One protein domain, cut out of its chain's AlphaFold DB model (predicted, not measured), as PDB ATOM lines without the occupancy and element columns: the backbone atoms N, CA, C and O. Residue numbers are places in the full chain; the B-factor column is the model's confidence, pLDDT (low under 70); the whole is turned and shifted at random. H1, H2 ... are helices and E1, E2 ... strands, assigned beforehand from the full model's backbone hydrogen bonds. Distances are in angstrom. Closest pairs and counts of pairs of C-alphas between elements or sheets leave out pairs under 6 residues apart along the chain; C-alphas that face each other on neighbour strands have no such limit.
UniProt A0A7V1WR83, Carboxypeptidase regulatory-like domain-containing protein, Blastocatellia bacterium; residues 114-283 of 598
ATOM      1  N   PRO A 114     172.690 212.148 135.758       39.97
ATOM      2  CA  PRO A 114     173.988 211.781 136.323       39.97
ATOM      3  C   PRO A 114     174.428 210.423 135.727       39.97
ATOM      4  O   PRO A 114     173.581 209.680 135.218       39.97
ATOM      5  N   VAL A 115     175.722 210.083 135.748       53.59
ATOM      6  CA  VAL A 115     176.229 208.780 135.265       53.59
ATOM      7  C   VAL A 115     175.699 207.649 136.164       53.59
ATOM      8  O   VAL A 115     176.355 207.171 137.085       53.59
ATOM      9  N   ASN A 116     174.454 207.263 135.903       72.50
ATOM     10  CA  ASN A 116     173.719 206.176 136.528       72.50
ATOM     11  C   ASN A 116     174.448 204.850 136.271       72.50
ATOM     12  O   ASN A 116     175.031 204.642 135.204       72.50
ATOM     13  N   ALA A 117     174.391 203.926 137.226       88.19
ATOM     14  CA  ALA A 117     174.993 202.613 137.073       88.19
ATOM     15  C   ALA A 117     174.321 201.847 135.925       88.19
ATOM     16  O   ALA A 117     173.097 201.797 135.802       88.19
ATOM     17  N   THR A 118     175.135 201.198 135.095       91.62
ATOM     18  CA  THR A 118     174.636 200.266 134.081       91.62
ATOM     19  C   THR A 118     174.520 198.877 134.696       91.62
ATOM     20  O   THR A 118     175.506 198.363 135.220       91.62
ATOM     21  N   ILE A 119     173.338 198.263 134.621       95.12
ATOM     22  CA  ILE A 119     173.102 196.886 135.068       95.12
ATOM     23  C   ILE A 119     172.720 196.040 133.854       95.12
ATOM     24  O   ILE A 119     171.690 196.276 133.226       95.12
ATOM     25  N   ASN A 120     173.545 195.044 133.539       95.81
ATOM     26  CA  ASN A 120     173.356 194.152 132.402       95.81
ATOM     27  C   ASN A 120     172.798 192.808 132.865       95.81
ATOM     28  O   ASN A 120     173.407 192.127 133.693       95.81
ATOM     29  N   ILE A 121     171.678 192.389 132.278       97.31
ATOM     30  CA  ILE A 121     171.112 191.059 132.507       97.31
ATOM     31  C   ILE A 121     171.749 190.062 131.536       97.31
ATOM     32  O   ILE A 121     171.583 190.155 130.321       97.31
ATOM     33  N   ILE A 122     172.467 189.084 132.081       97.81
ATOM     34  CA  ILE A 122     173.053 187.960 131.357       97.81
ATOM     35  C   ILE A 122     172.087 186.782 131.462       97.81
ATOM     36  O   ILE A 122     171.923 186.185 132.528       97.81
ATOM     37  N   ASN A 123     171.468 186.448 130.334       97.75
ATOM     38  CA  ASN A 123     170.589 185.294 130.203       97.75
ATOM     39  C   ASN A 123     171.392 183.991 130.351       97.75
ATOM     40  O   ASN A 123     172.295 183.722 129.559       97.75
ATOM     41  N   ASN A 124     171.060 183.201 131.371       98.00
ATOM     42  CA  ASN A 124     171.677 181.908 131.658       98.00
ATOM     43  C   ASN A 124     170.682 180.738 131.532       98.00
ATOM     44  O   ASN A 124     170.947 179.647 132.030       98.00
ATOM     45  N   ASP A 125     169.547 180.968 130.872       98.19
ATOM     46  CA  ASP A 125     168.603 179.923 130.489       98.19
ATOM     47  C   ASP A 125     169.038 179.240 129.184       98.19
ATOM     48  O   ASP A 125     169.582 179.867 128.267       98.19
ATOM     49  N   GLY A 126     168.765 177.943 129.074       97.56
ATOM     50  CA  GLY A 126     168.886 177.172 127.845       97.56
ATOM     51  C   GLY A 126     167.810 177.519 126.813       97.56
ATOM     52  O   GLY A 126     166.986 178.419 126.983       97.56
ATOM     53  N   ALA A 127     167.811 176.802 125.689       97.06
ATOM     54  CA  ALA A 127     166.795 176.989 124.661       97.06
ATOM     55  C   ALA A 127     165.416 176.510 125.149       97.06
ATOM     56  O   ALA A 127     165.291 175.401 125.662       97.06
ATOM     57  N   ASN A 128     164.375 177.300 124.873       96.56
ATOM     58  CA  ASN A 128     162.973 177.008 125.196       96.56
ATOM     59  C   ASN A 128     162.610 176.975 126.692       96.56
ATOM     60  O   ASN A 128     161.592 176.387 127.051       96.56
ATOM     61  N   GLU A 129     163.389 177.617 127.561       96.75
ATOM     62  CA  GLU A 129     163.072 177.751 128.988       96.75
ATOM     63  C   GLU A 129     163.300 179.181 129.480       96.75
ATOM     64  O   GLU A 129     163.935 179.982 128.797       96.75
ATOM     65  N   GLY A 130     162.772 179.507 130.661       97.25
ATOM     66  CA  GLY A 130     163.036 180.773 131.343       97.25
ATOM     67  C   GLY A 130     162.848 182.009 130.469       97.25
ATOM     68  O   GLY A 130     161.728 182.245 130.009       97.25
ATOM     69  N   PHE A 131     163.907 182.791 130.252       98.06
ATOM     70  CA  PHE A 131     163.936 183.956 129.354       98.06
ATOM     71  C   PHE A 131     163.802 183.616 127.863       98.06
ATOM     72  O   PHE A 131     163.417 184.471 127.070       98.06
ATOM     73  N   ASN A 132     164.083 182.374 127.478       98.25
ATOM     74  CA  ASN A 132     163.995 181.864 126.110       98.25
ATOM     75  C   ASN A 132     162.715 181.049 125.858       98.25
ATOM     76  O   ASN A 132     162.604 180.394 124.822       98.25
ATOM     77  N   ASP A 133     161.763 181.050 126.794       98.00
ATOM     78  CA  ASP A 133     160.495 180.329 126.678       98.00
ATOM     79  C   ASP A 133     159.618 180.942 125.559       98.00
ATOM     80  O   ASP A 133     159.200 182.105 125.672       98.00
ATOM     81  N   PRO A 134     159.326 180.199 124.469       98.00
ATOM     82  CA  PRO A 134     158.617 180.722 123.307       98.00
ATOM     83  C   PRO A 134     157.095 180.720 123.484       98.00
ATOM     84  O   PRO A 134     156.390 181.105 122.550       98.00
ATOM     85  N   THR A 135     156.573 180.270 124.633       97.62
ATOM     86  CA  THR A 135     155.131 180.146 124.876       97.62
ATOM     87  C   THR A 135     154.434 181.483 124.613       97.62
ATOM     88  O   THR A 135     154.745 182.462 125.298       97.62
ATOM     89  N   PRO A 136     153.501 181.556 123.643       97.88
ATOM     90  CA  PRO A 136     152.806 182.796 123.327       97.88
ATOM     91  C   PRO A 136     151.958 183.280 124.504       97.88
ATOM     92  O   PRO A 136     151.170 182.517 125.065       97.88
ATOM     93  N   VAL A 137     152.086 184.560 124.843       96.00
ATOM     94  CA  VAL A 137     151.297 185.222 125.892       96.00
ATOM     95  C   VAL A 137     150.828 186.592 125.411       96.00
ATOM     96  O   VAL A 137     151.490 187.248 124.605       96.00
ATOM     97  N   SER A 138     149.675 187.036 125.905       94.19
ATOM     98  CA  SER A 138     149.207 188.405 125.676       94.19
ATOM     99  C   SER A 138     150.005 189.395 126.534       94.19
ATOM    100  O   SER A 138     150.386 189.039 127.653       94.19
ATOM    101  N   PRO A 139     150.211 190.643 126.071       91.19
ATOM    102  CA  PRO A 139     150.753 191.719 126.896       91.19
ATOM    103  C   PRO A 139     150.041 191.853 128.248       91.19
ATOM    104  O   PRO A 139     148.815 191.737 128.324       91.19
ATOM    105  N   GLU A 140     150.799 192.137 129.305       89.12
ATOM    106  CA  GLU A 140     150.301 192.209 130.683       89.12
ATOM    107  C   GLU A 140     150.889 193.433 131.407       89.12
ATOM    108  O   GLU A 140     152.100 193.632 131.405       89.12
ATOM    109  N   GLY A 141     150.044 194.285 132.004       81.56
ATOM    110  CA  GLY A 141     150.486 195.372 132.900       81.56
ATOM    111  C   GLY A 141     151.512 196.354 132.318       81.56
ATOM    112  O   GLY A 141     152.426 196.775 133.022       81.56
ATOM    113  N   GLY A 142     151.414 196.670 131.022       86.38
ATOM    114  CA  GLY A 142     152.367 197.535 130.308       86.38
ATOM    115  C   GLY A 142     153.570 196.806 129.691       86.38
ATOM    116  O   GLY A 142     154.313 197.407 128.915       86.38
ATOM    117  N   ASN A 143     153.743 195.512 129.958       87.19
ATOM    118  CA  ASN A 143     154.759 194.685 129.318       87.19
ATOM    119  C   ASN A 143     154.251 194.159 127.967       87.19
ATOM    120  O   ASN A 143     153.350 193.324 127.913       87.19
ATOM    121  N   LEU A 144     154.838 194.650 126.870       89.75
ATOM    122  CA  LEU A 144     154.437 194.324 125.493       89.75
ATOM    123  C   LEU A 144     155.053 193.021 124.949       89.75
ATOM    124  O   LEU A 144     154.891 192.723 123.766       89.75
ATOM    125  N   GLY A 145     155.775 192.255 125.777       89.00
ATOM    126  CA  GLY A 145     156.343 190.970 125.369       89.00
ATOM    127  C   GLY A 145     155.262 189.997 124.883       89.00
ATOM    128  O   GLY A 145     154.205 189.882 125.503       89.00
ATOM    129  N   THR A 146     155.535 189.307 123.774       94.19
ATOM    130  CA  THR A 146     154.605 188.372 123.107       94.19
ATOM    131  C   THR A 146     154.863 186.903 123.448       94.19
ATOM    132  O   THR A 146     154.058 186.040 123.098       94.19
ATOM    133  N   THR A 147     155.967 186.607 124.136       97.81
ATOM    134  CA  THR A 147     156.276 185.284 124.689       97.81
ATOM    135  C   THR A 147     156.552 185.378 126.183       97.81
ATOM    136  O   THR A 147     156.930 186.439 126.693       97.81
ATOM    137  N   LEU A 148     156.368 184.263 126.892       97.56
ATOM    138  CA  LEU A 148     156.610 184.177 128.328       97.56
ATOM    139  C   LEU A 148     158.056 184.552 128.680       97.56
ATOM    140  O   LEU A 148     158.289 185.334 129.604       97.56
ATOM    141  N   GLY A 149     159.021 184.056 127.904       97.94
ATOM    142  CA  GLY A 149     160.430 184.388 128.085       97.94
ATOM    143  C   GLY A 149     160.729 185.866 127.856       97.94
ATOM    144  O   GLY A 149     161.408 186.490 128.676       97.94
ATOM    145  N   GLN A 150     160.128 186.469 126.825       96.50
ATOM    146  CA  GLN A 150     160.289 187.897 126.564       96.50
ATOM    147  C   GLN A 150     159.713 188.748 127.701       96.50
ATOM    148  O   GLN A 150     160.350 189.714 128.119       96.50
ATOM    149  N   GLN A 151     158.534 188.400 128.229       97.44
ATOM    150  CA  GLN A 151     157.948 189.135 129.351       97.44
ATOM    151  C   GLN A 151     158.818 189.040 130.611       97.44
ATOM    152  O   GLN A 151     159.064 190.072 131.238       97.44
ATOM    153  N   ARG A 152     159.348 187.852 130.936       98.31
ATOM    154  CA  ARG A 152     160.309 187.658 132.035       98.31
ATOM    155  C   ARG A 152     161.550 188.532 131.858       98.31
ATOM    156  O   ARG A 152     161.885 189.287 132.765       98.31
ATOM    157  N   LEU A 153     162.199 188.484 130.693       96.38
ATOM    158  CA  LEU A 153     163.411 189.265 130.429       96.38
ATOM    159  C   LEU A 153     163.144 190.774 130.517       96.38
ATOM    160  O   LEU A 153     163.948 191.519 131.076       96.38
ATOM    161  N   ASN A 154     161.994 191.233 130.019       95.31
ATOM    162  CA  ASN A 154     161.640 192.643 130.103       95.31
ATOM    163  C   ASN A 154     161.474 193.126 131.554       95.31
ATOM    164  O   ASN A 154     161.915 194.228 131.868       95.31
ATOM    165  N   VAL A 155     160.897 192.310 132.449       96.56
ATOM    166  CA  VAL A 155     160.792 192.644 133.884       96.56
ATOM    167  C   VAL A 155     162.173 192.826 134.511       96.56
ATOM    168  O   VAL A 155     162.379 193.778 135.260       96.56
ATOM    169  N   PHE A 156     163.139 191.970 134.169       97.69
ATOM    170  CA  PHE A 156     164.504 192.086 134.688       97.69
ATOM    171  C   PHE A 156     165.201 193.345 134.185       97.69
ATOM    172  O   PHE A 156     165.813 194.056 134.976       97.69
ATOM    173  N   ASN A 157     165.059 193.665 132.897       92.94
ATOM    174  CA  ASN A 157     165.596 194.907 132.341       92.94
ATOM    175  C   ASN A 157     164.926 196.149 132.956       92.94
ATOM    176  O   ASN A 157     165.591 197.155 133.197       92.94
ATOM    177  N   TYR A 158     163.628 196.080 133.265       90.50
ATOM    178  CA  TYR A 158     162.922 197.160 133.955       90.50
ATOM    179  C   TYR A 158     163.433 197.345 135.394       90.50
ATOM    180  O   TYR A 158     163.728 198.466 135.807       90.50
ATOM    181  N   ALA A 159     163.623 196.250 136.137       91.88
ATOM    182  CA  ALA A 159     164.211 196.269 137.477       91.88
ATOM    183  C   ALA A 159     165.658 196.800 137.477       91.88
ATOM    184  O   ALA A 159     166.019 197.622 138.322       91.88
ATOM    185  N   ALA A 160     166.465 196.377 136.498       90.75
ATOM    186  CA  ALA A 160     167.813 196.880 136.256       90.75
ATOM    187  C   ALA A 160     167.818 198.395 136.003       90.75
ATOM    188  O   ALA A 160     168.658 199.100 136.555       90.75
ATOM    189  N   GLY A 161     166.843 198.913 135.248       85.44
ATOM    190  CA  GLY A 161     166.662 200.350 135.036       85.44
ATOM    191  C   GLY A 161     166.333 201.123 136.319       85.44
ATOM    192  O   GLY A 161     166.881 202.202 136.533       85.44
ATOM    193  N   ILE A 162     165.490 200.571 137.202       85.50
ATOM    194  CA  ILE A 162     165.153 201.194 138.498       85.50
ATOM    195  C   ILE A 162     166.391 201.300 139.395       85.50
ATOM    196  O   ILE A 162     166.680 202.375 139.923       85.50
ATOM    197  N   TRP A 163     167.129 200.199 139.559       93.25
ATOM    198  CA  TRP A 163     168.358 200.184 140.352       93.25
ATOM    199  C   TRP A 163     169.448 201.062 139.732       93.25
ATOM    200  O   TRP A 163     170.048 201.879 140.431       93.25
ATOM    201  N   GLY A 164     169.652 200.950 138.417       89.81
ATOM    202  CA  GLY A 164     170.625 201.741 137.669       89.81
ATOM    203  C   GLY A 164     170.375 203.240 137.792       89.81
ATOM    204  O   GLY A 164     171.308 203.992 138.032       89.81
ATOM    205  N   ALA A 165     169.114 203.680 137.756       83.50
ATOM    206  CA  ALA A 165     168.758 205.087 137.938       83.50
ATOM    207  C   ALA A 165     169.053 205.636 139.347       83.50
ATOM    208  O   ALA A 165     169.025 206.852 139.544       83.50
ATOM    209  N   PHE A 166     169.251 204.776 140.350       86.50
ATOM    210  CA  PHE A 166     169.543 205.193 141.721       86.50
ATOM    211  C   PHE A 166     171.036 205.143 142.068       86.50
ATOM    212  O   PHE A 166     171.514 206.015 142.804       86.50
ATOM    213  N   LEU A 167     171.730 204.111 141.589       91.62
ATOM    214  CA  LEU A 167     173.143 203.874 141.857       91.62
ATOM    215  C   LEU A 167     174.017 204.678 140.897       91.62
ATOM    216  O   LEU A 167     173.670 204.858 139.738       91.62
ATOM    217  N   ASP A 168     175.189 205.082 141.367       90.12
ATOM    218  CA  ASP A 168     176.196 205.763 140.557       90.12
ATOM    219  C   ASP A 168     177.381 204.801 140.426       90.12
ATOM    220  O   ASP A 168     177.913 204.387 141.452       90.12
ATOM    221  N   SER A 169     177.796 204.402 139.217       92.19
ATOM    222  CA  SER A 169     178.948 203.502 139.006       92.19
ATOM    223  C   SER A 169     179.544 203.638 137.613       92.19
ATOM    224  O   SER A 169     178.829 203.530 136.620       92.19
ATOM    225  N   SER A 170     180.868 203.795 137.544       90.88
ATOM    226  CA  SER A 170     181.633 203.728 136.294       90.88
ATOM    227  C   SER A 170     181.876 202.292 135.817       90.88
ATOM    228  O   SER A 170     182.228 202.084 134.657       90.88
ATOM    229  N   VAL A 171     181.670 201.297 136.688       94.31
ATOM    230  CA  VAL A 171     181.819 199.872 136.370       94.31
ATOM    231  C   VAL A 171     180.432 199.254 136.151       94.31
ATOM    232  O   VAL A 171     179.595 199.332 137.060       94.31
ATOM    233  N   PRO A 172     180.156 198.652 134.976       94.25
ATOM    234  CA  PRO A 172     178.890 197.977 134.707       94.25
ATOM    235  C   PRO A 172     178.681 196.749 135.597       94.25
ATOM    236  O   PRO A 172     179.544 195.881 135.660       94.25
ATOM    237  N   ILE A 173     177.496 196.624 136.191       97.75
ATOM    238  CA  ILE A 173     177.121 195.501 137.055       97.75
ATOM    239  C   ILE A 173     176.539 194.378 136.190       97.75
ATOM    240  O   ILE A 173     175.537 194.564 135.497       97.75
ATOM    241  N   GLN A 174     177.154 193.204 136.227       97.88
ATOM    242  CA  GLN A 174     176.750 192.016 135.486       97.88
ATOM    243  C   GLN A 174     175.873 191.104 136.353       97.88
ATOM    244  O   GLN A 174     176.328 190.534 137.344       97.88
ATOM    245  N   VAL A 175     174.619 190.905 135.955       98.62
ATOM    246  CA  VAL A 175     173.668 190.031 136.651       98.62
ATOM    247  C   VAL A 175     173.418 188.794 135.807       98.62
ATOM    248  O   VAL A 175     172.700 188.852 134.812       98.62
ATOM    249  N   ARG A 176     173.957 187.646 136.213       98.56
ATOM    250  CA  ARG A 176     173.589 186.363 135.614       98.56
ATOM    251  C   ARG A 176     172.282 185.880 136.221       98.56
ATOM    252  O   ARG A 176     172.231 185.614 137.418       98.56
ATOM    253  N   ALA A 177     171.254 185.738 135.393       98.62
ATOM    254  CA  ALA A 177     169.927 185.333 135.831       98.62
ATOM    255  C   ALA A 177     169.369 184.178 134.996       98.62
ATOM    256  O   ALA A 177     169.673 184.061 133.807       98.62
ATOM    257  N   ASN A 178     168.547 183.339 135.624       98.50
ATOM    258  CA  ASN A 178     167.834 182.254 134.956       98.50
ATOM    259  C   ASN A 178     166.575 181.824 135.741       98.50
ATOM    260  O   ASN A 178     166.416 182.161 136.919       98.50
ATOM    261  N   PHE A 179     165.699 181.048 135.108       98.50
ATOM    262  CA  PHE A 179     164.494 180.476 135.713       98.50
ATOM    263  C   PHE A 179     164.592 178.952 135.796       98.50
ATOM    264  O   PHE A 179     164.402 178.257 134.805       98.50
ATOM    265  N   ASN A 180     164.770 178.426 137.007       96.88
ATOM    266  CA  ASN A 180     164.793 176.986 137.281       96.88
ATOM    267  C   ASN A 180     163.833 176.636 138.423       96.88
ATOM    268  O   ASN A 180     163.475 177.521 139.204       96.88
ATOM    269  N   PRO A 181     163.427 175.361 138.569       96.12
ATOM    270  CA  PRO A 181     162.629 174.948 139.713       96.12
ATOM    271  C   PRO A 181     163.372 175.238 141.021       96.12
ATOM    272  O   PRO A 181     164.508 174.803 141.210       96.12
ATOM    273  N   LEU A 182     162.712 175.955 141.926       96.88
ATOM    274  CA  LEU A 182     163.163 176.177 143.299       96.88
ATOM    275  C   LEU A 182     162.213 175.461 144.271       96.88
ATOM    276  O   LEU A 182     161.098 175.108 143.869       96.88
ATOM    277  N   PRO A 183     162.616 175.236 145.542       96.44
ATOM    278  CA  PRO A 183     161.777 174.549 146.517       96.44
ATOM    279  C   PRO A 183     160.356 175.107 146.539       96.44
ATOM    280  O   PRO A 183     160.140 176.303 146.749       96.44
ATOM    281  N   CYS A 184     159.396 174.224 146.292       95.81
ATOM    282  CA  CYS A 184     157.993 174.573 146.229       95.81
ATOM    283  C   CYS A 184     157.119 173.423 146.730       95.81
ATOM    284  O   CYS A 184     157.446 172.248 146.578       95.81
ATOM    285  N   THR A 185     156.004 173.789 147.343       96.38
ATOM    286  CA  THR A 185     154.928 172.915 147.803       96.38
ATOM    287  C   THR A 185     153.595 173.576 147.469       96.38
ATOM    288  O   THR A 185     153.549 174.754 147.106       96.38
ATOM    289  N   ALA A 186     152.487 172.861 147.668       94.94
ATOM    290  CA  ALA A 186     151.155 173.408 147.424       94.94
ATOM    291  C   ALA A 186     150.850 174.683 148.243       94.94
ATOM    292  O   ALA A 186     149.926 175.412 147.896       94.94
ATOM    293  N   THR A 187     151.606 174.974 149.310       94.38
ATOM    294  CA  THR A 187     151.350 176.099 150.227       94.38
ATOM    295  C   THR A 187     152.557 177.003 150.498       94.38
ATOM    296  O   THR A 187     152.418 177.989 151.214       94.38
ATOM    297  N   SER A 188     153.736 176.712 149.939       93.75
ATOM    298  CA  SER A 188     154.953 177.514 150.140       93.75
ATOM    299  C   SER A 188     155.881 177.425 148.930       93.75
ATOM    300  O   SER A 188     155.971 176.363 148.317       93.75
ATOM    301  N   ALA A 189     156.589 178.509 148.615       95.56
ATOM    302  CA  ALA A 189     157.602 178.553 147.566       95.56
ATOM    303  C   ALA A 189     158.760 179.468 147.958       95.56
ATOM    304  O   ALA A 189     158.544 180.527 148.546       95.56
ATOM    305  N   VAL A 190     159.967 179.106 147.528       96.12
ATOM    306  CA  VAL A 190     161.038 180.080 147.295       96.12
ATOM    307  C   VAL A 190     160.740 180.756 145.958       96.12
ATOM    308  O   VAL A 190     160.546 180.064 144.958       96.12
ATOM    309  N   LEU A 191     160.644 182.086 145.943       97.44
ATOM    310  CA  LEU A 191     160.267 182.856 144.749       97.44
ATOM    311  C   LEU A 191     161.484 183.142 143.869       97.44
ATOM    312  O   LEU A 191     161.455 182.928 142.655       97.44
ATOM    313  N   GLY A 192     162.554 183.588 144.511       97.44
ATOM    314  CA  GLY A 192     163.851 183.841 143.927       97.44
ATOM    315  C   GLY A 192     164.948 183.544 144.939       97.44
ATOM    316  O   GLY A 192     164.690 183.237 146.103       97.44
ATOM    317  N   SER A 193     166.172 183.546 144.443       96.19
ATOM    318  CA  SER A 193     167.380 183.536 145.247       96.19
ATOM    319  C   SER A 193     168.456 184.243 144.450       96.19
ATOM    320  O   SER A 193     168.850 183.774 143.379       96.19
ATOM    321  N   ALA A 194     168.977 185.327 144.994       98.00
ATOM    322  CA  ALA A 194     170.120 186.014 144.438       98.00
ATOM    323  C   ALA A 194     171.132 186.408 145.503       98.00
ATOM    324  O   ALA A 194     170.854 186.527 146.693       98.00
ATOM    325  N   GLY A 195     172.352 186.611 145.038       97.38
ATOM    326  CA  GLY A 195     173.443 187.056 145.873       97.38
ATOM    327  C   GLY A 195     174.639 187.443 145.032       97.38
ATOM    328  O   GLY A 195     174.685 187.246 143.814       97.38
ATOM    329  N   THR A 196     175.618 188.013 145.714       98.19
ATOM    330  CA  THR A 196     176.894 188.341 145.100       98.19
ATOM    331  C   THR A 196     177.644 187.064 144.715       98.19
ATOM    332  O   THR A 196     177.621 186.082 145.458       98.19
ATOM    333  N   TYR A 197     178.281 187.047 143.543       96.94
ATOM    334  CA  TYR A 197     179.023 185.867 143.088       96.94
ATOM    335  C   TYR A 197     180.350 185.702 143.844       96.94
ATOM    336  O   TYR A 197     180.740 184.588 144.189       96.94
ATOM    337  N   LEU A 198     181.030 186.818 144.127       96.44
ATOM    338  CA  LEU A 198     182.243 186.877 144.940       96.44
ATOM    339  C   LEU A 198     182.109 187.932 146.029       96.44
ATOM    340  O   LEU A 198     181.396 188.920 145.887       96.44
ATOM    341  N   VAL A 199     182.890 187.740 147.085       97.56
ATOM    342  CA  VAL A 199     183.146 188.767 148.091       97.56
ATOM    343  C   VAL A 199     184.627 189.099 148.081       97.56
ATOM    344  O   VAL A 199     185.469 188.202 148.020       97.56
ATOM    345  N   ILE A 200     184.954 190.387 148.117       97.56
ATOM    346  CA  ILE A 200     186.338 190.870 148.094       97.56
ATOM    347  C   ILE A 200     186.555 191.816 149.275       97.56
ATOM    348  O   ILE A 200     185.643 192.513 149.713       97.56
ATOM    349  N   ARG A 201     187.766 191.792 149.832       97.50
ATOM    350  CA  ARG A 201     188.224 192.677 150.909       97.50
ATOM    351  C   ARG A 201     189.578 193.269 150.550       97.50
ATOM    352  O   ARG A 201     190.282 192.707 149.714       97.50
ATOM    353  N   ASP A 202     189.947 194.346 151.237       96.81
ATOM    354  CA  ASP A 202     191.270 194.985 151.146       96.81
ATOM    355  C   ASP A 202     191.676 195.380 149.711       96.81
ATOM    356  O   ASP A 202     192.841 195.286 149.323       96.81
ATOM    357  N   PHE A 203     190.701 195.815 148.912       96.75
ATOM    358  CA  PHE A 203     190.908 196.366 147.574       96.75
ATOM    359  C   PHE A 203     191.126 197.898 147.639       96.75
ATOM    360  O   PHE A 203     190.854 198.517 148.675       96.75
ATOM    361  N   PRO A 204     191.629 198.541 146.568       95.50
ATOM    362  CA  PRO A 204     191.810 199.994 146.537       95.50
ATOM    363  C   PRO A 204     190.514 200.755 146.851       95.50
ATOM    364  O   PRO A 204     189.469 200.439 146.301       95.50
ATOM    365  N   ASN A 205     190.594 201.776 147.709       94.50
ATOM    366  CA  ASN A 205     189.461 202.605 148.158       94.50
ATOM    367  C   ASN A 205     188.380 201.885 148.986       94.50
ATOM    368  O   ASN A 205     187.326 202.473 149.231       94.50
ATOM    369  N   ALA A 206     188.620 200.654 149.456       95.69
ATOM    370  CA  ALA A 206     187.704 199.998 150.385       95.69
ATOM    371  C   ALA A 206     187.446 200.889 151.615       95.69
ATOM    372  O   ALA A 206     188.385 201.353 152.268       95.69
ATOM    373  N   GLN A 207     186.170 201.113 151.944       93.81
ATOM    374  CA  GLN A 207     185.776 202.010 153.040       93.81
ATOM    375  C   GLN A 207     186.303 201.541 154.409       93.81
ATOM    376  O   GLN A 207     186.650 202.363 155.259       93.81
ATOM    377  N   PHE A 208     186.377 200.227 154.625       95.81
ATOM    378  CA  PHE A 208     186.875 199.611 155.847       95.81
ATOM    379  C   PHE A 208     187.949 198.571 155.523       95.81
ATOM    380  O   PHE A 208     187.762 197.706 154.667       95.81
ATOM    381  N   ALA A 209     189.061 198.622 156.255       95.75
ATOM    382  CA  ALA A 209     190.085 197.584 156.201       95.75
ATOM    383  C   ALA A 209     189.576 196.282 156.836       95.75
ATOM    384  O   ALA A 209     188.803 196.317 157.793       95.75
ATOM    385  N   SER A 210     190.067 195.138 156.353       96.56
ATOM    386  CA  SER A 210     189.723 193.805 156.865       96.56
ATOM    387  C   SER A 210     188.216 193.511 156.865       96.56
ATOM    388  O   SER A 210     187.731 192.799 157.742       96.56
ATOM    389  N   THR A 211     187.494 194.035 155.872       98.25
ATOM    390  CA  THR A 211     186.034 193.922 155.744       98.25
ATOM    391  C   THR A 211     185.654 193.408 154.360       98.25
ATOM    392  O   THR A 211     186.188 193.875 153.355       98.25
ATOM    393  N   TRP A 212     184.736 192.445 154.302       98.62
ATOM    394  CA  TRP A 212     184.195 191.902 153.057       98.62
ATOM    395  C   TRP A 212     183.111 192.796 152.448       98.62
ATOM    396  O   TRP A 212     182.246 193.320 153.152       98.62
ATOM    397  N   TYR A 213     183.130 192.885 151.120       98.69
ATOM    398  CA  TYR A 213     182.153 193.593 150.299       98.69
ATOM    399  C   TYR A 213     181.628 192.674 149.199       98.69
ATOM    400  O   TYR A 213     182.383 191.871 148.643       98.69
ATOM    401  N   HIS A 214     180.353 192.834 148.852       98.62
ATOM    402  CA  HIS A 214     179.769 192.298 147.622       98.62
ATOM    403  C   HIS A 214     180.550 192.823 146.419       98.62
ATOM    404  O   HIS A 214     180.891 194.009 146.381       98.62
ATOM    405  N   ILE A 215     180.824 191.969 145.431       98.44
ATOM    406  CA  ILE A 215     181.706 192.330 144.314       98.44
ATOM    407  C   ILE A 215     181.219 193.560 143.535       98.44
ATOM    408  O   ILE A 215     182.037 194.412 143.219       98.44
ATOM    409  N   ALA A 216     179.905 193.743 143.347       98.19
ATOM    410  CA  ALA A 216     179.358 194.932 142.682       98.19
ATOM    411  C   ALA A 216     179.748 196.241 143.401       98.19
ATOM    412  O   ALA A 216     180.138 197.223 142.769       98.19
ATOM    413  N   LEU A 217     179.669 196.246 144.736       98.19
ATOM    414  CA  LEU A 217     180.034 197.397 145.561       98.19
ATOM    415  C   LEU A 217     181.556 197.591 145.607       98.19
ATOM    416  O   LEU A 217     182.035 198.722 145.537       98.19
ATOM    417  N   ALA A 218     182.323 196.500 145.677       98.25
ATOM    418  CA  ALA A 218     183.780 196.560 145.610       98.25
ATOM    419  C   ALA A 218     184.261 197.129 144.263       98.25
ATOM    420  O   ALA A 218     185.116 198.011 144.240       98.25
ATOM    421  N   ASN A 219     183.653 196.688 143.160       97.56
ATOM    422  CA  ASN A 219     183.896 197.184 141.808       97.56
ATOM    423  C   ASN A 219     183.618 198.687 141.709       97.56
ATOM    424  O   ASN A 219     184.461 199.441 141.219       97.56
ATOM    425  N   LYS A 220     182.480 199.143 142.254       95.50
ATOM    426  CA  LYS A 220     182.162 200.573 142.349       95.50
ATOM    427  C   LYS A 220     183.262 201.353 143.070       95.50
ATOM    428  O   LYS A 220     183.746 202.348 142.541       95.50
ATOM    429  N   GLN A 221     183.641 200.925 144.271       96.94
ATOM    430  CA  GLN A 221     184.603 201.656 145.102       96.94
ATOM    431  C   GLN A 221     186.019 201.640 144.496       96.94
ATOM    432  O   GLN A 221     186.722 202.652 144.523       96.94
ATOM    433  N   ALA A 222     186.425 200.524 143.890       96.69
ATOM    434  CA  ALA A 222     187.713 200.404 143.211       96.69
ATOM    435  C   ALA A 222     187.772 201.163 141.873       96.69
ATOM    436  O   ALA A 222     188.865 201.475 141.400       96.69
ATOM    437  N   GLY A 223     186.619 201.428 141.249       95.00
ATOM    438  CA  GLY A 223     186.516 202.036 139.920       95.00
ATOM    439  C   GLY A 223     186.930 201.121 138.767       95.00
ATOM    440  O   GLY A 223     187.077 201.587 137.638       95.00
ATOM    441  N   ILE A 224     187.133 199.832 139.042       95.44
ATOM    442  CA  ILE A 224     187.505 198.801 138.072       95.44
ATOM    443  C   ILE A 224     186.753 197.506 138.379       95.44
ATOM    444  O   ILE A 224     186.378 197.259 139.522       95.44
ATOM    445  N   ASP A 225     186.578 196.657 137.368       96.12
ATOM    446  CA  ASP A 225     186.060 195.306 137.572       96.12
ATOM    447  C   ASP A 225     187.150 194.396 138.166       96.12
ATOM    448  O   ASP A 225     188.123 194.025 137.503       96.12
ATOM    449  N   LEU A 226     186.990 194.051 139.442       96.50
ATOM    450  CA  LEU A 226     187.857 193.160 140.210       96.50
ATOM    451  C   LEU A 226     187.569 191.671 139.927       96.50
ATOM    452  O   LEU A 226     188.313 190.808 140.396       96.50
ATOM    453  N   SER A 227     186.512 191.354 139.168       91.81
ATOM    454  CA  SER A 227     186.049 189.999 138.852       91.81
ATOM    455  C   SER A 227     185.769 189.822 137.352       91.81
ATOM    456  O   SER A 227     184.710 189.363 136.937       91.81
ATOM    457  N   THR A 228     186.779 190.055 136.518       87.25
ATOM    458  CA  THR A 228     186.648 190.031 135.044       87.25
ATOM    459  C   THR A 228     186.178 188.706 134.424       87.25
ATOM    460  O   THR A 228     185.864 188.648 133.236       87.25
ATOM    461  N   THR A 229     186.160 187.611 135.191       91.25
ATOM    462  CA  THR A 229     185.739 186.275 134.725       91.25
ATOM    463  C   THR A 229     184.305 185.923 135.120       91.25
ATOM    464  O   THR A 229     183.675 185.081 134.475       91.25
ATOM    465  N   TYR A 230     183.774 186.530 136.180       95.56
ATOM    466  CA  TYR A 230     182.509 186.125 136.780       95.56
ATOM    467  C   TYR A 230     181.538 187.302 136.875       95.56
ATOM    468  O   TYR A 230     181.983 188.421 137.098       95.56
ATOM    469  N   PRO A 231     180.220 187.068 136.732       97.62
ATOM    470  CA  PRO A 231     179.227 188.120 136.926       97.62
ATOM    471  C   PRO A 231     179.267 188.633 138.368       97.62
ATOM    472  O   PRO A 231     179.659 187.898 139.272       97.62
ATOM    473  N   ASP A 232     178.788 189.850 138.605       98.50
ATOM    474  CA  ASP A 232     178.719 190.410 139.952       98.50
ATOM    475  C   ASP A 232     177.653 189.726 140.818       98.50
ATOM    476  O   ASP A 232     177.838 189.498 142.018       98.50
ATOM    477  N   ILE A 233     176.517 189.406 140.195       98.69
ATOM    478  CA  ILE A 233     175.335 188.844 140.846       98.69
ATOM    479  C   ILE A 233     174.929 187.564 140.119       98.69
ATOM    480  O   ILE A 233     174.883 187.517 138.888       98.69
ATOM    481  N   SER A 234     174.600 186.531 140.891       98.31
ATOM    482  CA  SER A 234     173.912 185.338 140.399       98.31
ATOM    483  C   SER A 234     172.507 185.313 140.972       98.31
ATOM    484  O   SER A 234     172.345 185.451 142.182       98.31
ATOM    485  N   ALA A 235     171.511 185.111 140.118       98.38
ATOM    486  CA  ALA A 235     170.110 185.108 140.500       98.38
ATOM    487  C   ALA A 235     169.352 183.953 139.833       98.38
ATOM    488  O   ALA A 235     169.525 183.678 138.648       98.38
ATOM    489  N   GLN A 236     168.488 183.289 140.589       98.50
ATOM    490  CA  GLN A 236     167.627 182.221 140.095       98.50
ATOM    491  C   GLN A 236     166.200 182.452 140.573       98.50
ATOM    492  O   GLN A 236     165.988 182.792 141.732       98.50
ATOM    493  N   PHE A 237     165.225 182.256 139.688       98.69
ATOM    494  CA  PHE A 237     163.809 182.472 139.980       98.69
ATOM    495  C   PHE A 237     163.004 181.216 139.693       98.69
ATOM    496  O   PHE A 237     163.330 180.452 138.785       98.69
ATOM    497  N   ASN A 238     161.956 180.993 140.483       98.19
ATOM    498  CA  ASN A 238     161.258 179.718 140.488       98.19
ATOM    499  C   ASN A 238     160.413 179.520 139.225       98.19
ATOM    500  O   ASN A 238     159.333 180.098 139.087       98.19
ATOM    501  N   SER A 239     160.870 178.667 138.310       96.94
ATOM    502  CA  SER A 239     160.130 178.374 137.078       96.94
ATOM    503  C   SER A 239     158.838 177.580 137.311       96.94
ATOM    504  O   SER A 239     157.952 177.618 136.456       96.94
ATOM    505  N   SER A 240     158.683 176.931 138.475       96.19
ATOM    506  CA  SER A 240     157.464 176.203 138.857       96.19
ATOM    507  C   SER A 240     156.278 177.123 139.172       96.19
ATOM    508  O   SER A 240     155.136 176.664 139.152       96.19
ATOM    509  N   LEU A 241     156.503 178.427 139.390       94.81
ATOM    510  CA  LEU A 241     155.441 179.438 139.515       94.81
ATOM    511  C   LEU A 241     154.870 179.806 138.142       94.81
ATOM    512  O   LEU A 241     154.983 180.933 137.651       94.81
ATOM    513  N   ASN A 242     154.260 178.807 137.516       92.75
ATOM    514  CA  ASN A 242     153.684 178.871 136.184       92.75
ATOM    515  C   ASN A 242     152.407 178.018 136.095       92.75
ATOM    516  O   ASN A 242     152.242 177.215 135.179       92.75
ATOM    517  N   ASN A 243     151.499 178.207 137.059       92.19
ATOM    518  CA  ASN A 243     150.228 177.482 137.185       92.19
ATOM    519  C   ASN A 243     150.352 175.988 137.553       92.19
ATOM    520  O   ASN A 243     149.423 175.218 137.312       92.19
ATOM    521  N   ASP A 244     151.465 175.567 138.159       93.94
ATOM    522  CA  ASP A 244     151.589 174.216 138.718       93.94
ATOM    523  C   ASP A 244     150.794 174.113 140.036       93.94
ATOM    524  O   ASP A 244     151.142 174.794 141.004       93.94
ATOM    525  N   PRO A 245     149.748 173.268 140.137       94.00
ATOM    526  CA  PRO A 245     148.953 173.131 141.362       94.00
ATOM    527  C   PRO A 245     149.771 172.650 142.571       94.00
ATOM    528  O   PRO A 245     149.373 172.886 143.713       94.00
ATOM    529  N   ASN A 246     150.922 172.012 142.345       95.25
ATOM    530  CA  ASN A 246     151.828 171.587 143.410       95.25
ATOM    531  C   ASN A 246     152.746 172.712 143.894       95.25
ATOM    532  O   ASN A 246     153.515 172.491 144.829       95.25
ATOM    533  N   CYS A 247     152.662 173.901 143.290       95.88
ATOM    534  CA  CYS A 247     153.445 175.069 143.651       95.88
ATOM    535  C   CYS A 247     152.533 176.264 143.962       95.88
ATOM    536  O   CYS A 247     151.909 176.852 143.078       95.88
ATOM    537  N   LEU A 248     152.401 176.587 145.253       94.94
ATOM    538  CA  LEU A 248     151.463 177.587 145.781       94.94
ATOM    539  C   LEU A 248     150.016 177.412 145.289       94.94
ATOM    540  O   LEU A 248     149.285 178.382 145.144       94.94
ATOM    541  N   GLY A 249     149.574 176.184 145.011       93.88
ATOM    542  CA  GLY A 249     148.210 175.939 144.544       93.88
ATOM    543  C   GLY A 249     147.947 176.477 143.134       93.88
ATOM    544  O   GLY A 249     146.805 176.803 142.816       93.88
ATOM    545  N   GLY A 250     148.983 176.586 142.294       94.81
ATOM    546  CA  GLY A 250     148.853 177.029 140.905       94.81
ATOM    547  C   GLY A 250     149.042 178.525 140.708       94.81
ATOM    548  O   GLY A 250     148.545 179.071 139.727       94.81
ATOM    549  N   TRP A 251     149.735 179.209 141.618       96.00
ATOM    550  CA  TRP A 251     150.073 180.615 141.404       96.00
ATOM    551  C   TRP A 251     151.126 180.755 140.303       96.00
ATOM    552  O   TRP A 251     151.917 179.847 140.027       96.00
ATOM    553  N   ARG A 252     151.146 181.930 139.674       96.06
ATOM    554  CA  ARG A 252     152.185 182.307 138.711       96.06
ATOM    555  C   ARG A 252     152.800 183.657 139.033       96.06
ATOM    556  O   ARG A 252     152.229 184.457 139.769       96.06
ATOM    557  N   PHE A 253     153.925 183.956 138.406       97.50
ATOM    558  CA  PHE A 253     154.405 185.330 138.351       97.50
ATOM    559  C   PHE A 253     153.504 186.224 137.483       97.50
ATOM    560  O   PHE A 253     152.999 185.800 136.440       97.50
ATOM    561  N   TYR A 254     153.309 187.461 137.936       96.25
ATOM    562  CA  TYR A 254     152.758 188.589 137.193       96.25
ATOM    563  C   TYR A 254     153.899 189.380 136.558       96.25
ATOM    564  O   TYR A 254     154.868 189.709 137.248       96.25
ATOM    565  N   TYR A 255     153.779 189.692 135.267       95.75
ATOM    566  CA  TYR A 255     154.880 190.241 134.468       95.75
ATOM    567  C   TYR A 255     154.716 191.728 134.098       95.75
ATOM    568  O   TYR A 255     155.445 192.226 133.238       95.75
ATOM    569  N   GLY A 256     153.768 192.433 134.723       86.12
ATOM    570  CA  GLY A 256     153.523 193.862 134.508       86.12
ATOM    571  C   GLY A 256     154.481 194.797 135.258       86.12
ATOM    572  O   GLY A 256     155.142 194.400 136.216       86.12
ATOM    573  N   TYR A 257     154.526 196.065 134.834       83.06
ATOM    574  CA  TYR A 257     155.315 197.140 135.466       83.06
ATOM    575  C   TYR A 257     154.481 198.071 136.348       83.06
ATOM    576  O   TYR A 257     155.020 198.886 137.089       83.06
ATOM    577  N   ASP A 258     153.160 197.971 136.256       79.81
ATOM    578  CA  ASP A 258     152.179 198.844 136.908       79.81
ATOM    579  C   ASP A 258     152.063 198.640 138.432       79.81
ATOM    580  O   ASP A 258     151.217 199.254 139.082       79.81
ATOM    581  N   ASN A 259     152.918 197.787 139.004       79.00
ATOM    582  CA  ASN A 259     152.920 197.385 140.407       79.00
ATOM    583  C   ASN A 259     151.625 196.690 140.875       79.00
ATOM    584  O   ASN A 259     151.338 196.632 142.075       79.00
ATOM    585  N   SER A 260     150.834 196.148 139.947       80.94
ATOM    586  CA  SER A 260     149.635 195.385 140.276       80.94
ATOM    587  C   SER A 260     149.981 194.013 140.867       80.94
ATOM    588  O   SER A 260     151.064 193.458 140.685       80.94
ATOM    589  N   THR A 261     149.034 193.426 141.594       85.00
ATOM    590  CA  THR A 261     149.089 192.012 142.001       85.00
ATOM    591  C   THR A 261     147.723 191.385 141.740       85.00
ATOM    592  O   THR A 261     146.905 191.289 142.660       85.00
ATOM    593  N   PRO A 262     147.405 191.046 140.474       90.56
ATOM    594  CA  PRO A 262     146.149 190.386 140.144       90.56
ATOM    595  C   PRO A 262     145.940 189.092 140.947       90.56
ATOM    596  O   PRO A 262     146.912 188.488 141.412       90.56
ATOM    597  N   PRO A 263     144.687 188.623 141.090       92.50
ATOM    598  CA  PRO A 263     144.401 187.372 141.783       92.50
ATOM    599  C   PRO A 263     145.261 186.208 141.274       92.50
ATOM    600  O   PRO A 263     145.452 186.057 140.069       92.50
ATOM    601  N   ASN A 264     145.742 185.377 142.202       92.25
ATOM    602  CA  ASN A 264     146.562 184.184 141.945       92.25
ATOM    603  C   ASN A 264     147.913 184.476 141.270       92.25
ATOM    604  O   ASN A 264     148.478 183.613 140.590       92.25
ATOM    605  N   THR A 265     148.436 185.692 141.446       94.94
ATOM    606  CA  THR A 265     149.742 186.070 140.916       94.94
ATOM    607  C   THR A 265     150.659 186.687 141.964       94.94
ATOM    608  O   THR A 265     150.209 187.243 142.963       94.94
ATOM    609  N   ILE A 266     151.962 186.591 141.711       94.38
ATOM    610  CA  ILE A 266     153.035 187.207 142.498       94.38
ATOM    611  C   ILE A 266     153.725 188.240 141.619       94.38
ATOM    612  O   ILE A 266     154.157 187.906 140.519       94.38
ATOM    613  N   ASN A 267     153.854 189.482 142.079       94.38
ATOM    614  CA  ASN A 267     154.515 190.533 141.307       94.38
ATOM    615  C   ASN A 267     156.012 190.219 141.130       94.38
ATOM    616  O   ASN A 267     156.794 190.382 142.065       94.38
ATOM    617  N   LEU A 268     156.411 189.783 139.927       96.94
ATOM    618  CA  LEU A 268     157.801 189.418 139.651       96.94
ATOM    619  C   LEU A 268     158.734 190.621 139.747       96.94
ATOM    620  O   LEU A 268     159.853 190.460 140.213       96.94
ATOM    621  N   LEU A 269     158.293 191.815 139.337       94.81
ATOM    622  CA  LEU A 269     159.128 193.013 139.402       94.81
ATOM    623  C   LEU A 269     159.587 193.278 140.840       94.81
ATOM    624  O   LEU A 269     160.768 193.522 141.065       94.81
ATOM    625  N   VAL A 270     158.686 193.153 141.815       94.94
ATOM    626  CA  VAL A 270     159.022 193.300 143.240       94.94
ATOM    627  C   VAL A 270     160.025 192.238 143.691       94.94
ATOM    628  O   VAL A 270     161.001 192.580 144.354       94.94
ATOM    629  N   VAL A 271     159.835 190.974 143.292       97.75
ATOM    630  CA  VAL A 271     160.788 189.898 143.619       97.75
ATOM    631  C   VAL A 271     162.154 190.191 142.997       97.75
ATOM    632  O   VAL A 271     163.160 190.112 143.682       97.75
ATOM    633  N   VAL A 272     162.224 190.613 141.732       98.38
ATOM    634  CA  VAL A 272     163.507 190.935 141.087       98.38
ATOM    635  C   VAL A 272     164.197 192.117 141.770       98.38
ATOM    636  O   VAL A 272     165.400 192.057 142.005       98.38
ATOM    637  N   LEU A 273     163.463 193.173 142.134       97.12
ATOM    638  CA  LEU A 273     164.034 194.307 142.868       97.12
ATOM    639  C   LEU A 273     164.620 193.875 144.218       97.12
ATOM    640  O   LEU A 273     165.716 194.322 144.558       97.12
ATOM    641  N   HIS A 274     163.912 193.001 144.936       98.06
ATOM    642  CA  HIS A 274     164.348 192.414 146.201       98.06
ATOM    643  C   HIS A 274     165.630 191.584 146.031       98.06
ATOM    644  O   HIS A 274     166.647 191.856 146.664       98.06
ATOM    645  N   GLU A 275     165.617 190.623 145.109       98.44
ATOM    646  CA  GLU A 275     166.749 189.726 144.862       98.44
ATOM    647  C   GLU A 275     168.002 190.495 144.403       98.44
ATOM    648  O   GLU A 275     169.116 190.246 144.871       98.44
ATOM    649  N   LEU A 276     167.841 191.506 143.541       98.56
ATOM    650  CA  LEU A 276     168.951 192.392 143.184       98.56
ATOM    651  C   LEU A 276     169.489 193.155 144.403       98.56
ATOM    652  O   LEU A 276     170.701 193.326 144.511       98.56
ATOM    653  N   GLY A 277     168.631 193.544 145.350       98.25
ATOM    654  CA  GLY A 277     169.039 194.161 146.613       98.25
ATOM    655  C   GLY A 277     170.044 193.312 147.398       98.25
ATOM    656  O   GLY A 277     171.061 193.839 147.859       98.25
ATOM    657  N   HIS A 278     169.838 191.993 147.482       98.56
ATOM    658  CA  HIS A 278     170.803 191.082 148.110       98.56
ATOM    659  C   HIS A 278     172.155 191.073 147.392       98.56
ATOM    660  O   HIS A 278     173.199 191.137 148.043       98.56
ATOM    661  N   GLY A 279     172.154 191.019 146.057       98.06
ATOM    662  CA  GLY A 279     173.380 191.056 145.255       98.06
ATOM    663  C   GLY A 279     174.132 192.390 145.336       98.06
ATOM    664  O   GLY A 279     175.358 192.411 145.232       98.06
ATOM    665  N   LEU A 280     173.405 193.483 145.573       98.50
ATOM    666  CA  LEU A 280     173.930 194.847 145.658       98.50
ATOM    667  C   LEU A 280     174.400 195.249 147.062       98.50
ATOM    668  O   LEU A 280     174.973 196.327 147.210       98.50
ATOM    669  N   GLY A 281     174.208 194.413 148.083       97.81
ATOM    670  CA  GLY A 281     174.769 194.668 149.413       97.81
ATOM    671  C   GLY A 281     173.807 194.545 150.586       97.81
ATOM    672  O   GLY A 281     174.203 194.810 151.719       97.81
ATOM    673  N   PHE A 282     172.557 194.144 150.358       98.38
ATOM    674  CA  PHE A 282     171.608 193.870 151.434       98.38
ATOM    675  C   PHE A 282     171.735 192.417 151.917       98.38
ATOM    676  O   PHE A 282     170.823 191.614 151.761       98.38
ATOM    677  N   SER A 283     172.889 192.021 152.445       96.31
ATOM    678  CA  SER A 283     173.030 190.729 153.130       96.31
ATOM    679  C   SER A 283     174.297 190.676 153.972       96.31
ATOM    680  O   SER A 283     175.308 191.291 153.639       96.31
TER     681      SER A 283
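AT A GLANCE: This is residues 114 to 283 of the 598 residues of the protein "Carboxypeptidase regulatory-like domain-containing protein" of Blastocatellia bacterium (UniProt A0A7V1WR83). A twisted sheet of four strands has two helices over one face, H1 over E1 and E2 and H3 over E4 and E3, with no named helix over the other face. Short H2 lies beside the strands at one end, and the small strand pair E5 and E6 lies at the opposite end. The printed part has 170 residues, in the order E1 H1 E2 E3 H2 E4 E5 E6 H3; the sheet, E1 E2 E4 E3, is mixed, and so is the class, with 68 residues, under half, in named elements. It is compact, with a radius of gyration of the C-alphas of 16.9 A, and spans 50 by 33 by 29 A.

HOW THE PARTS SIT: E1, residues 119 to 123, H1, residues 148 to 164, and E2, residues 173 to 180, form a strand-helix-strand unit, two parallel neighbour strands with a helix between, its crossover left-handed; N 120 and O 173 are 2.8 A apart. E2 is parallel to E4, residues 233 to 238, with N 235 and O 176 at 2.8 A. E4 is antiparallel to E3, residues 192 to 196, with N 193 and O 236 at 2.8 A. H3, residues 268 to 280, touches H1 with residues 268 to 273 alone, at a steep tilt of 48 degrees; the closest C-alphas, of Ala 159 and Leu 273, are 5.7 A apart. H2, residues 215 to 222, stands at the sheet's level and only just touches H3, with 3 pairs of C-alphas within 8 A, the closest Ala 216 and Leu 280, 6.2 A. E5, residues 252 to 254, and E6, residues 265 to 267, are parallel, with N 254 and O 266 at 2.8 A. In H1, H2 and H3 every O i to N i+4 pair is within hydrogen-bond range.

IN THESE COORDINATES: E1 begins at C-alpha 119 (173.102, 196.886, 135.068). H1 is 24.3 A long, E2 22.2 A, E4 16.8 A and H3 18.0 A, ending at C-alpha 280 (173.930, 194.847, 145.658).

THE WHOLE: The C-alphas farthest apart, of Pro 136 and Ala 209, are 51.9 A apart. The printed part has no cut; the links E1 to H1, E2 to E3, E3 to H2 and E4 to E5 are long. Residues 114 to 115 have pLDDT under 70.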